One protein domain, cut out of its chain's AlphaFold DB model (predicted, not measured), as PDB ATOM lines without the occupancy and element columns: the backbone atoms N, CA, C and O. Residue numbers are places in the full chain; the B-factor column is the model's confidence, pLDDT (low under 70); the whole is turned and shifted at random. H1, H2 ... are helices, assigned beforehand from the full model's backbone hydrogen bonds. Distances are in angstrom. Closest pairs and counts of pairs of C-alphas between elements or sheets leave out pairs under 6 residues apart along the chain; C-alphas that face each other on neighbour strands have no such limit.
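This is residues 4 to 73 of the 1259 residues of an uncharacterized protein of Symbiodinium microadriaticum (UniProt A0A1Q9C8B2). Three short helices, H1, H2 and H3, make a loose group at one end, H1 and H3 side by side and H2 steeply tilted to both; a long link leads to H4, apart at the other end. The printed part has 70 residues, four named helices in the order H1, H2, H3, H4 and no named strand: all helix. It is only just compact, close to loose, with a radius of gyration of the C-alphas of 13.3 A, and spans 40 by 23 by 21 A.

H1, residues 4 to 14, is close to but not clearly touching H3, residues 35 to 45, at a shallow tilt of 14 degrees, the same way; their closest C-alphas, Phe 9 and Arg 38, are 7.5 A apart. H2, residues 25 to 33, only just touches H3, with 3 pairs of C-alphas within 8 A, only at the corner by their tight link; the closest C-alphas, Leu 31 and Arg 38, are 5.5 A apart. H4, residues 62 to 73, is apart from H1, H2 and H3. Every O i to N i+4 pair in the four helices is within hydrogen-bond range.

H1 begins at C-alpha 4 (-4.505, -9.818, 3.289) and is 15.3 A long; H2 is 12.4 A, H3 15.5 A. H4, 17.3 A, ends at C-alpha 73 (25.699, -24.034, 30.782).

The printed part has no cut; its farthest C-alphas, Ser 4 and Glu 73, are 43.2 A apart. In the long link, residues 46 to 61, residues 53 to 54 pair antiparallel with 59 to 60. The pLDDT is under 70 at residues 15 to 17 and 44 to 73.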
ATOM      1  N   SER A   4      -5.311 -10.965   3.711       82.31
ATOM      2  CA  SER A   4      -4.505  -9.818   3.289       82.31
ATOM      3  C   SER A   4      -3.425  -9.419   4.297       82.31
ATOM      4  O   SER A   4      -2.298  -9.151   3.892       82.31
ATOM      5  N   ASP A   5      -3.709  -9.432   5.602       83.94
ATOM      6  CA  ASP A   5      -2.739  -8.989   6.619       83.94
ATOM      7  C   ASP A   5      -1.623 -10.017   6.826       83.94
ATOM      8  O   ASP A   5      -0.484  -9.679   7.157       83.94
ATOM      9  N   LEU A   6      -1.943 -11.295   6.610       88.75
ATOM     10  CA  LEU A   6      -0.961 -12.369   6.652       88.75
ATOM     11  C   LEU A   6      -0.063 -12.348   5.412       88.75
ATOM     12  O   LEU A   6       1.135 -12.582   5.542       88.75
ATOM     13  N   GLU A   7      -0.609 -12.054   4.233       89.38
ATOM     14  CA  GLU A   7       0.186 -11.913   3.007       89.38
ATOM     15  C   GLU A   7       1.102 -10.681   3.058       89.38
ATOM     16  O   GLU A   7       2.277 -10.782   2.711       89.38
ATOM     17  N   ILE A   8       0.637  -9.552   3.610       90.62
ATOM     18  CA  ILE A   8       1.500  -8.383   3.866       90.62
ATOM     19  C   ILE A   8       2.638  -8.756   4.824       90.62
ATOM     20  O   ILE A   8       3.793  -8.400   4.590       90.62
ATOM     21  N   PHE A   9       2.344  -9.526   5.875       91.50
ATOM     22  CA  PHE A   9       3.374 -10.015   6.787       91.50
ATOM     23  C   PHE A   9       4.375 -10.958   6.101       91.50
ATOM     24  O   PHE A   9       5.577 -10.846   6.340       91.50
ATOM     25  N   LYS A  10       3.907 -11.867   5.233       91.06
ATOM     26  CA  LYS A  10       4.772 -12.764   4.447       91.06
ATOM     27  C   LYS A  10       5.686 -11.993   3.492       91.06
ATOM     28  O   LYS A  10       6.852 -12.349   3.359       91.06
ATOM     29  N   LEU A  11       5.194 -10.914   2.885       87.88
ATOM     30  CA  LEU A  11       6.014 -10.028   2.057       87.88
ATOM     31  C   LEU A  11       7.082  -9.304   2.895       87.88
ATOM     32  O   LEU A  11       8.247  -9.281   2.510       87.88
ATOM     33  N   GLN A  12       6.727  -8.819   4.090       85.31
ATOM     34  CA  GLN A  12       7.669  -8.151   5.003       85.31
ATOM     35  C   GLN A  12       8.785  -9.069   5.533       85.31
ATOM     36  O   GLN A  12       9.857  -8.590   5.901       85.31
ATOM     37  N   ILE A  13       8.567 -10.387   5.601       86.19
ATOM     38  CA  ILE A  13       9.622 -11.346   5.978       86.19
ATOM     39  C   ILE A  13      10.443 -11.851   4.782       86.19
ATOM     40  O   ILE A  13      11.564 -12.317   5.012       86.19
ATOM     41  N   ALA A  14       9.909 -11.740   3.559       74.44
ATOM     42  CA  ALA A  14      10.555 -12.165   2.318       74.44
ATOM     43  C   ALA A  14      11.614 -11.166   1.823       74.44
ATOM     44  O   ALA A  14      12.633 -11.608   1.300       74.44
ATOM     45  N   GLU A  15      11.435  -9.857   2.060       68.69
ATOM     46  CA  GLU A  15      12.448  -8.811   1.784       68.69
ATOM     47  C   GLU A  15      13.865  -9.184   2.286       68.69
ATOM     48  O   GLU A  15      14.830  -9.030   1.545       68.69
ATOM     49  N   PRO A  16      14.032  -9.724   3.509       54.62
ATOM     50  CA  PRO A  16      15.323 -10.208   4.015       54.62
ATOM     51  C   PRO A  16      15.557 -11.729   3.833       54.62
ATOM     52  O   PRO A  16      16.177 -12.354   4.698       54.62
ATOM     53  N   ALA A  17      15.039 -12.333   2.758       62.72
ATOM     54  CA  ALA A  17      15.296 -13.714   2.314       62.72
ATOM     55  C   ALA A  17      14.902 -14.861   3.279       62.72
ATOM     56  O   ALA A  17      15.508 -15.931   3.240       62.72
ATOM     57  N   LEU A  18      13.884 -14.688   4.137       74.38
ATOM     58  CA  LEU A  18      13.340 -15.789   4.950       74.38
ATOM     59  C   LEU A  18      12.018 -16.288   4.349       74.38
ATOM     60  O   LEU A  18      11.014 -15.577   4.395       74.38
ATOM     61  N   GLN A  19      11.993 -17.513   3.815       80.44
ATOM     62  CA  GLN A  19      10.761 -18.080   3.263       80.44
ATOM     63  C   GLN A  19       9.826 -18.548   4.385       80.44
ATOM     64  O   GLN A  19      10.231 -19.275   5.294       80.44
ATOM     65  N   TRP A  20       8.544 -18.163   4.310       87.69
ATOM     66  CA  TRP A  20       7.514 -18.555   5.286       87.69
ATOM     67  C   TRP A  20       7.495 -20.070   5.519       87.69
ATOM     68  O   TRP A  20       7.319 -20.523   6.649       87.69
ATOM     69  N   ASP A  21       7.737 -20.856   4.467       83.75
ATOM     70  CA  ASP A  21       7.643 -22.311   4.529       83.75
ATOM     71  C   ASP A  21       8.806 -23.015   5.230       83.75
ATOM     72  O   ASP A  21       8.643 -24.151   5.689       83.75
ATOM     73  N   GLU A  22       9.927 -22.318   5.408       77.12
ATOM     74  CA  GLU A  22      11.086 -22.800   6.162       77.12
ATOM     75  C   GLU A  22      10.922 -22.595   7.678       77.12
ATOM     76  O   GLU A  22      11.662 -23.179   8.472       77.12
ATOM     77  N   MET A  23       9.928 -21.809   8.114       83.69
ATOM     78  CA  MET A  23       9.654 -21.588   9.535       83.69
ATOM     79  C   MET A  23       9.031 -22.826  10.197       83.69
ATOM     80  O   MET A  23       8.214 -23.546   9.606       83.69
ATOM     81  N   GLU A  24       9.363 -23.053  11.471       87.31
ATOM     82  CA  GLU A  24       8.816 -24.169  12.246       87.31
ATOM     83  C   GLU A  24       7.268 -24.126  12.251       87.31
ATOM     84  O   GLU A  24       6.689 -23.062  12.500       87.31
ATOM     85  N   PRO A  25       6.564 -25.246  11.983       83.69
ATOM     86  CA  PRO A  25       5.107 -25.248  11.803       83.69
ATOM     87  C   PRO A  25       4.329 -24.650  12.985       83.69
ATOM     88  O   PRO A  25       3.407 -23.865  12.789       83.69
ATOM     89  N   ALA A  26       4.758 -24.931  14.220       79.88
ATOM     90  CA  ALA A  26       4.110 -24.406  15.423       79.88
ATOM     91  C   ALA A  26       4.241 -22.877  15.564       79.88
ATOM     92  O   ALA A  26       3.365 -22.219  16.132       79.88
ATOM     93  N   LEU A  27       5.329 -22.300  15.046       84.25
ATOM     94  CA  LEU A  27       5.528 -20.855  15.009       84.25
ATOM     95  C   LEU A  27       4.686 -20.221  13.899       84.25
ATOM     96  O   LEU A  27       4.058 -19.192  14.141       84.25
ATOM     97  N   ARG A  28       4.600 -20.863  12.723       90.94
ATOM     98  CA  ARG A  28       3.699 -20.433  11.642       90.94
ATOM     99  C   ARG A  28       2.253 -20.372  12.104       90.94
ATOM    100  O   ARG A  28       1.598 -19.367  11.858       90.94
ATOM    101  N   ASP A  29       1.774 -21.386  12.817       88.12
ATOM    102  CA  ASP A  29       0.393 -21.413  13.306       88.12
ATOM    103  C   ASP A  29       0.125 -20.288  14.314       88.12
ATOM    104  O   ASP A  29      -0.906 -19.619  14.250       88.12
ATOM    105  N   LYS A  30       1.087 -19.987  15.196       86.00
ATOM    106  CA  LYS A  30       0.975 -18.853  16.126       86.00
ATOM    107  C   LYS A  30       1.020 -17.496  15.423       86.00
ATOM    108  O   LYS A  30       0.208 -16.632  15.747       86.00
ATOM    109  N   LEU A  31       1.915 -17.312  14.451       89.81
ATOM    110  CA  LEU A  31       1.993 -16.090  13.642       89.81
ATOM    111  C   LEU A  31       0.775 -15.937  12.729       89.81
ATOM    112  O   LEU A  31       0.376 -14.822  12.411       89.81
ATOM    113  N   ARG A  32       0.144 -17.043  12.334       87.81
ATOM    114  CA  ARG A  32      -1.090 -17.038  11.553       87.81
ATOM    115  C   ARG A  32      -2.297 -16.622  12.386       87.81
ATOM    116  O   ARG A  32      -3.179 -15.972  11.846       87.81
ATOM    117  N   LEU A  33      -2.325 -16.960  13.674       86.75
ATOM    118  CA  LEU A  33      -3.478 -16.733  14.552       86.75
ATOM    119  C   LEU A  33      -3.389 -15.454  15.399       86.75
ATOM    120  O   LEU A  33      -4.429 -14.926  15.788       86.75
ATOM    121  N   SER A  34      -2.187 -14.948  15.694       88.31
ATOM    122  CA  SER A  34      -1.985 -13.800  16.590       88.31
ATOM    123  C   SER A  34      -1.288 -12.635  15.890       88.31
ATOM    124  O   SER A  34      -0.134 -12.732  15.477       88.31
ATOM    125  N   GLU A  35      -1.985 -11.503  15.800       87.25
ATOM    126  CA  GLU A  35      -1.448 -10.255  15.244       87.25
ATOM    127  C   GLU A  35      -0.346  -9.669  16.135       87.25
ATOM    128  O   GLU A  35       0.693  -9.233  15.643       87.25
ATOM    129  N   GLN A  36      -0.517  -9.772  17.457       84.38
ATOM    130  CA  GLN A  36       0.488  -9.348  18.428       84.38
ATOM    131  C   GLN A  36       1.785 -10.150  18.268       84.38
ATOM    132  O   GLN A  36       2.868  -9.576  18.288       84.38
ATOM    133  N   ALA A  37       1.687 -11.460  18.013       85.25
ATOM    134  CA  ALA A  37       2.863 -12.296  17.776       85.25
ATOM    135  C   ALA A  37       3.616 -11.888  16.500       85.25
ATOM    136  O   ALA A  37       4.839 -11.968  16.469       85.25
ATOM    137  N   ARG A  38       2.908 -11.421  15.463       91.94
ATOM    138  CA  ARG A  38       3.519 -10.878  14.239       91.94
ATOM    139  C   ARG A  38       4.226  -9.550  14.497       91.94
ATOM    140  O   ARG A  38       5.379  -9.390  14.097       91.94
ATOM    141  N   ALA A  39       3.577  -8.632  15.210       85.50
ATOM    142  CA  ALA A  39       4.180  -7.358  15.596       85.50
ATOM    143  C   ALA A  39       5.429  -7.567  16.470       85.50
ATOM    144  O   ALA A  39       6.474  -6.976  16.198       85.50
ATOM    145  N   ASP A  40       5.353  -8.475  17.445       79.44
ATOM    146  CA  ASP A  40       6.476  -8.839  18.305       79.44
ATOM    147  C   ASP A  40       7.593  -9.517  17.503       79.44
ATOM    148  O   ASP A  40       8.760  -9.187  17.682       79.44
ATOM    149  N   PHE A  41       7.268 -10.406  16.558       85.12
ATOM    150  CA  PHE A  41       8.264 -11.059  15.704       85.12
ATOM    151  C   PHE A  41       9.040 -10.050  14.844       85.12
ATOM    152  O   PHE A  41      10.268 -10.119  14.762       85.12
ATOM    153  N   LEU A  42       8.354  -9.059  14.264       82.25
ATOM    154  CA  LEU A  42       9.000  -7.972  13.518       82.25
ATOM    155  C   LEU A  42       9.778  -7.018  14.436       82.25
ATOM    156  O   LEU A  42      10.853  -6.553  14.060       82.25
ATOM    157  N   ALA A  43       9.278  -6.747  15.644       70.50
ATOM    158  CA  ALA A  43       9.944  -5.888  16.623       70.50
ATOM    159  C   ALA A  43      11.221  -6.527  17.188       70.50
ATOM    160  O   ALA A  43      12.226  -5.842  17.386       70.50
ATOM    161  N   VAL A  44      11.211  -7.843  17.401       61.50
ATOM    162  CA  VAL A  44      12.368  -8.607  17.879       61.50
ATOM    163  C   VAL A  44      13.398  -8.755  16.777       61.50
ATOM    164  O   VAL A  44      14.579  -8.630  17.047       61.50
ATOM    165  N   ARG A  45      12.999  -8.912  15.512       56.19
ATOM    166  CA  ARG A  45      13.966  -8.932  14.402       56.19
ATOM    167  C   ARG A  45      14.698  -7.589  14.227       56.19
ATOM    168  O   ARG A  45      15.792  -7.571  13.675       56.19
ATOM    169  N   ARG A  46      14.147  -6.484  14.759       53.31
ATOM    170  CA  ARG A  46      14.822  -5.171  14.858       53.31
ATOM    171  C   ARG A  46      15.735  -5.019  16.090       53.31
ATOM    172  O   ARG A  46      16.454  -4.029  16.167       53.31
ATOM    173  N   ARG A  47      15.737  -5.958  17.049       49.03
ATOM    174  CA  ARG A  47      16.612  -5.957  18.242       49.03
ATOM    175  C   ARG A  47      17.425  -7.254  18.297       49.03
ATOM    176  O   ARG A  47      16.872  -8.334  18.404       49.03
ATOM    177  N   THR A  48      18.749  -7.168  18.280       41.12
ATOM    178  CA  THR A  48      19.682  -8.296  18.071       41.12
ATOM    179  C   THR A  48      19.681  -9.443  19.106       41.12
ATOM    180  O   THR A  48      20.486 -10.355  18.962       41.12
ATOM    181  N   ASP A  49      18.780  -9.489  20.094       52.12
ATOM    182  CA  ASP A  49      18.737 -10.545  21.122       52.12
ATOM    183  C   ASP A  49      17.386 -11.295  21.169       52.12
ATOM    184  O   ASP A  49      16.495 -11.019  21.970       52.12
ATOM    185  N   LEU A  50      17.261 -12.332  20.334       53.94
ATOM    186  CA  LEU A  50      16.085 -13.214  20.191       53.94
ATOM    187  C   LEU A  50      15.819 -14.171  21.382       53.94
ATOM    188  O   LEU A  50      14.916 -15.005  21.317       53.94
ATOM    189  N   ARG A  51      16.594 -14.119  22.476       51.00
ATOM    190  CA  ARG A  51      16.609 -15.189  23.502       51.00
ATOM    191  C   ARG A  51      15.618 -15.027  24.668       51.00
ATOM    192  O   ARG A  51      15.483 -15.961  25.455       51.00
ATOM    193  N   ALA A  52      14.902 -13.908  24.770       52.59
ATOM    194  CA  ALA A  52      14.100 -13.552  25.953       52.59
ATOM    195  C   ALA A  52      12.579 -13.843  25.860       52.59
ATOM    196  O   ALA A  52      11.824 -13.415  26.730       52.59
ATOM    197  N   TYR A  53      12.102 -14.537  24.818       60.16
ATOM    198  CA  TYR A  53      10.663 -14.786  24.629       60.16
ATOM    199  C   TYR A  53      10.191 -16.099  25.275       60.16
ATOM    200  O   TYR A  53      10.708 -17.176  24.938       60.16
ATOM    201  N   ASP A  54       9.179 -16.020  26.150       62.06
ATOM    202  CA  ASP A  54       8.485 -17.185  26.710       62.06
ATOM    203  C   ASP A  54       7.201 -17.498  25.909       62.06
ATOM    204  O   ASP A  54       6.211 -16.759  25.978       62.06
ATOM    205  N   PRO A  55       7.172 -18.612  25.153       51.03
ATOM    206  CA  PRO A  55       6.057 -18.940  24.272       51.03
ATOM    207  C   PRO A  55       4.781 -19.390  24.999       51.03
ATOM    208  O   PRO A  55       3.771 -19.591  24.314       51.03
ATOM    209  N   LYS A  56       4.807 -19.599  26.325       59.88
ATOM    210  CA  LYS A  56       3.618 -19.971  27.114       59.88
ATOM    211  C   LYS A  56       2.863 -18.761  27.660       59.88
ATOM    212  O   LYS A  56       1.637 -18.796  27.669       59.88
ATOM    213  N   GLU A  57       3.564 -17.702  28.062       57.53
ATOM    214  CA  GLU A  57       2.932 -16.479  28.585       57.53
ATOM    215  C   GLU A  57       2.727 -15.383  27.532       57.53
ATOM    216  O   GLU A  57       1.984 -14.434  27.775       57.53
ATOM    217  N   GLY A  58       3.359 -15.494  26.360       54.47
ATOM    218  CA  GLY A  58       3.155 -14.546  25.260       54.47
ATOM    219  C   GLY A  58       3.740 -13.154  25.518       54.47
ATOM    220  O   GLY A  58       3.272 -12.183  24.932       54.47
ATOM    221  N   ARG A  59       4.750 -13.044  26.390       61.06
ATOM    222  CA  ARG A  59       5.467 -11.799  26.711       61.06
ATOM    223  C   ARG A  59       6.948 -12.071  26.994       61.06
ATOM    224  O   ARG A  59       7.332 -13.201  27.288       61.06
ATOM    225  N   PHE A  60       7.776 -11.031  26.910       57.97
ATOM    226  CA  PHE A  60       9.203 -11.094  27.239       57.97
ATOM    227  C   PHE A  60       9.407 -10.975  28.753       57.97
ATOM    228  O   PHE A  60       8.987  -9.984  29.349       57.97
ATOM    229  N   THR A  61      10.045 -11.967  29.377       64.25
ATOM    230  CA  THR A  61      10.354 -11.974  30.818       64.25
ATOM    231  C   THR A  61      11.855 -12.168  31.039       64.25
ATOM    232  O   THR A  61      12.488 -13.011  30.400       64.25
ATOM    233  N   GLU A  62      12.452 -11.392  31.953       53.28
ATOM    234  CA  GLU A  62      13.882 -11.519  32.293       53.28
ATOM    235  C   GLU A  62      14.216 -12.903  32.874       53.28
ATOM    236  O   GLU A  62      15.303 -13.422  32.628       53.28
ATOM    237  N   GLU A  63      13.257 -13.547  33.546       55.88
ATOM    238  CA  GLU A  63      13.395 -14.908  34.082       55.88
ATOM    239  C   GLU A  63      13.505 -15.990  32.990       55.88
ATOM    240  O   GLU A  63      14.219 -16.978  33.160       55.88
ATOM    241  N   ALA A  64      12.863 -15.813  31.826       56.19
ATOM    242  CA  ALA A  64      13.008 -16.745  30.703       56.19
ATOM    243  C   ALA A  64      14.374 -16.600  30.007       56.19
ATOM    244  O   ALA A  64      14.943 -17.584  29.523       56.19
ATOM    245  N   ALA A  65      14.927 -15.382  29.999       54.75
ATOM    246  CA  ALA A  65      16.259 -15.099  29.473       54.75
ATOM    247  C   ALA A  65      17.375 -15.652  30.379       54.75
ATOM    248  O   ALA A  65      18.403 -16.114  29.874       54.75
ATOM    249  N   THR A  66      17.183 -15.646  31.703       56.09
ATOM    250  CA  THR A  66      18.141 -16.209  32.668       56.09
ATOM    251  C   THR A  66      18.058 -17.732  32.759       56.09
ATOM    252  O   THR A  66      19.105 -18.380  32.748       56.09
ATOM    253  N   ASN A  67      16.864 -18.334  32.720       52.91
ATOM    254  CA  ASN A  67      16.720 -19.796  32.750       52.91
ATOM    255  C   ASN A  67      17.316 -20.482  31.507       52.91
ATOM    256  O   ASN A  67      18.005 -21.492  31.634       52.91
ATOM    257  N   ARG A  68      17.181 -19.894  30.307       52.50
ATOM    258  CA  ARG A  68      17.831 -20.436  29.094       52.50
ATOM    259  C   ARG A  68      19.336 -20.166  29.014       52.50
ATOM    260  O   ARG A  68      20.033 -20.879  28.294       52.50
ATOM    261  N   ARG A  69      19.858 -19.165  29.740       47.88
ATOM    262  CA  ARG A  69      21.311 -19.036  29.967       47.88
ATOM    263  C   ARG A  69      21.825 -20.187  30.835       47.88
ATOM    264  O   ARG A  69      22.876 -20.730  30.519       47.88
ATOM    265  N   HIS A  70      21.048 -20.605  31.834       43.81
ATOM    266  CA  HIS A  70      21.382 -21.742  32.692       43.81
ATOM    267  C   HIS A  70      21.336 -23.095  31.955       43.81
ATOM    268  O   HIS A  70      22.201 -23.936  32.190       43.81
ATOM    269  N   ASP A  71      20.408 -23.292  31.011       43.75
ATOM    270  CA  ASP A  71      20.306 -24.546  30.237       43.75
ATOM    271  C   ASP A  71      21.459 -24.753  29.231       43.75
ATOM    272  O   ASP A  71      21.834 -25.891  28.932       43.75
ATOM    273  N   PHE A  72      22.061 -23.666  28.728       37.88
ATOM    274  CA  PHE A  72      23.226 -23.742  27.832       37.88
ATOM    275  C   PHE A  72      24.533 -24.026  28.592       37.88
ATOM    276  O   PHE A  72      25.447 -24.626  28.031       37.88
ATOM    277  N   GLU A  73      24.611 -23.643  29.871       40.25
ATOM    278  CA  GLU A  73      25.699 -24.034  30.782       40.25
ATOM    279  C   GLU A  73      25.484 -25.452  31.350       40.25
ATOM    280  O   GLU A  73      26.445 -26.170  31.602       40.25
TER     281      GLU A  73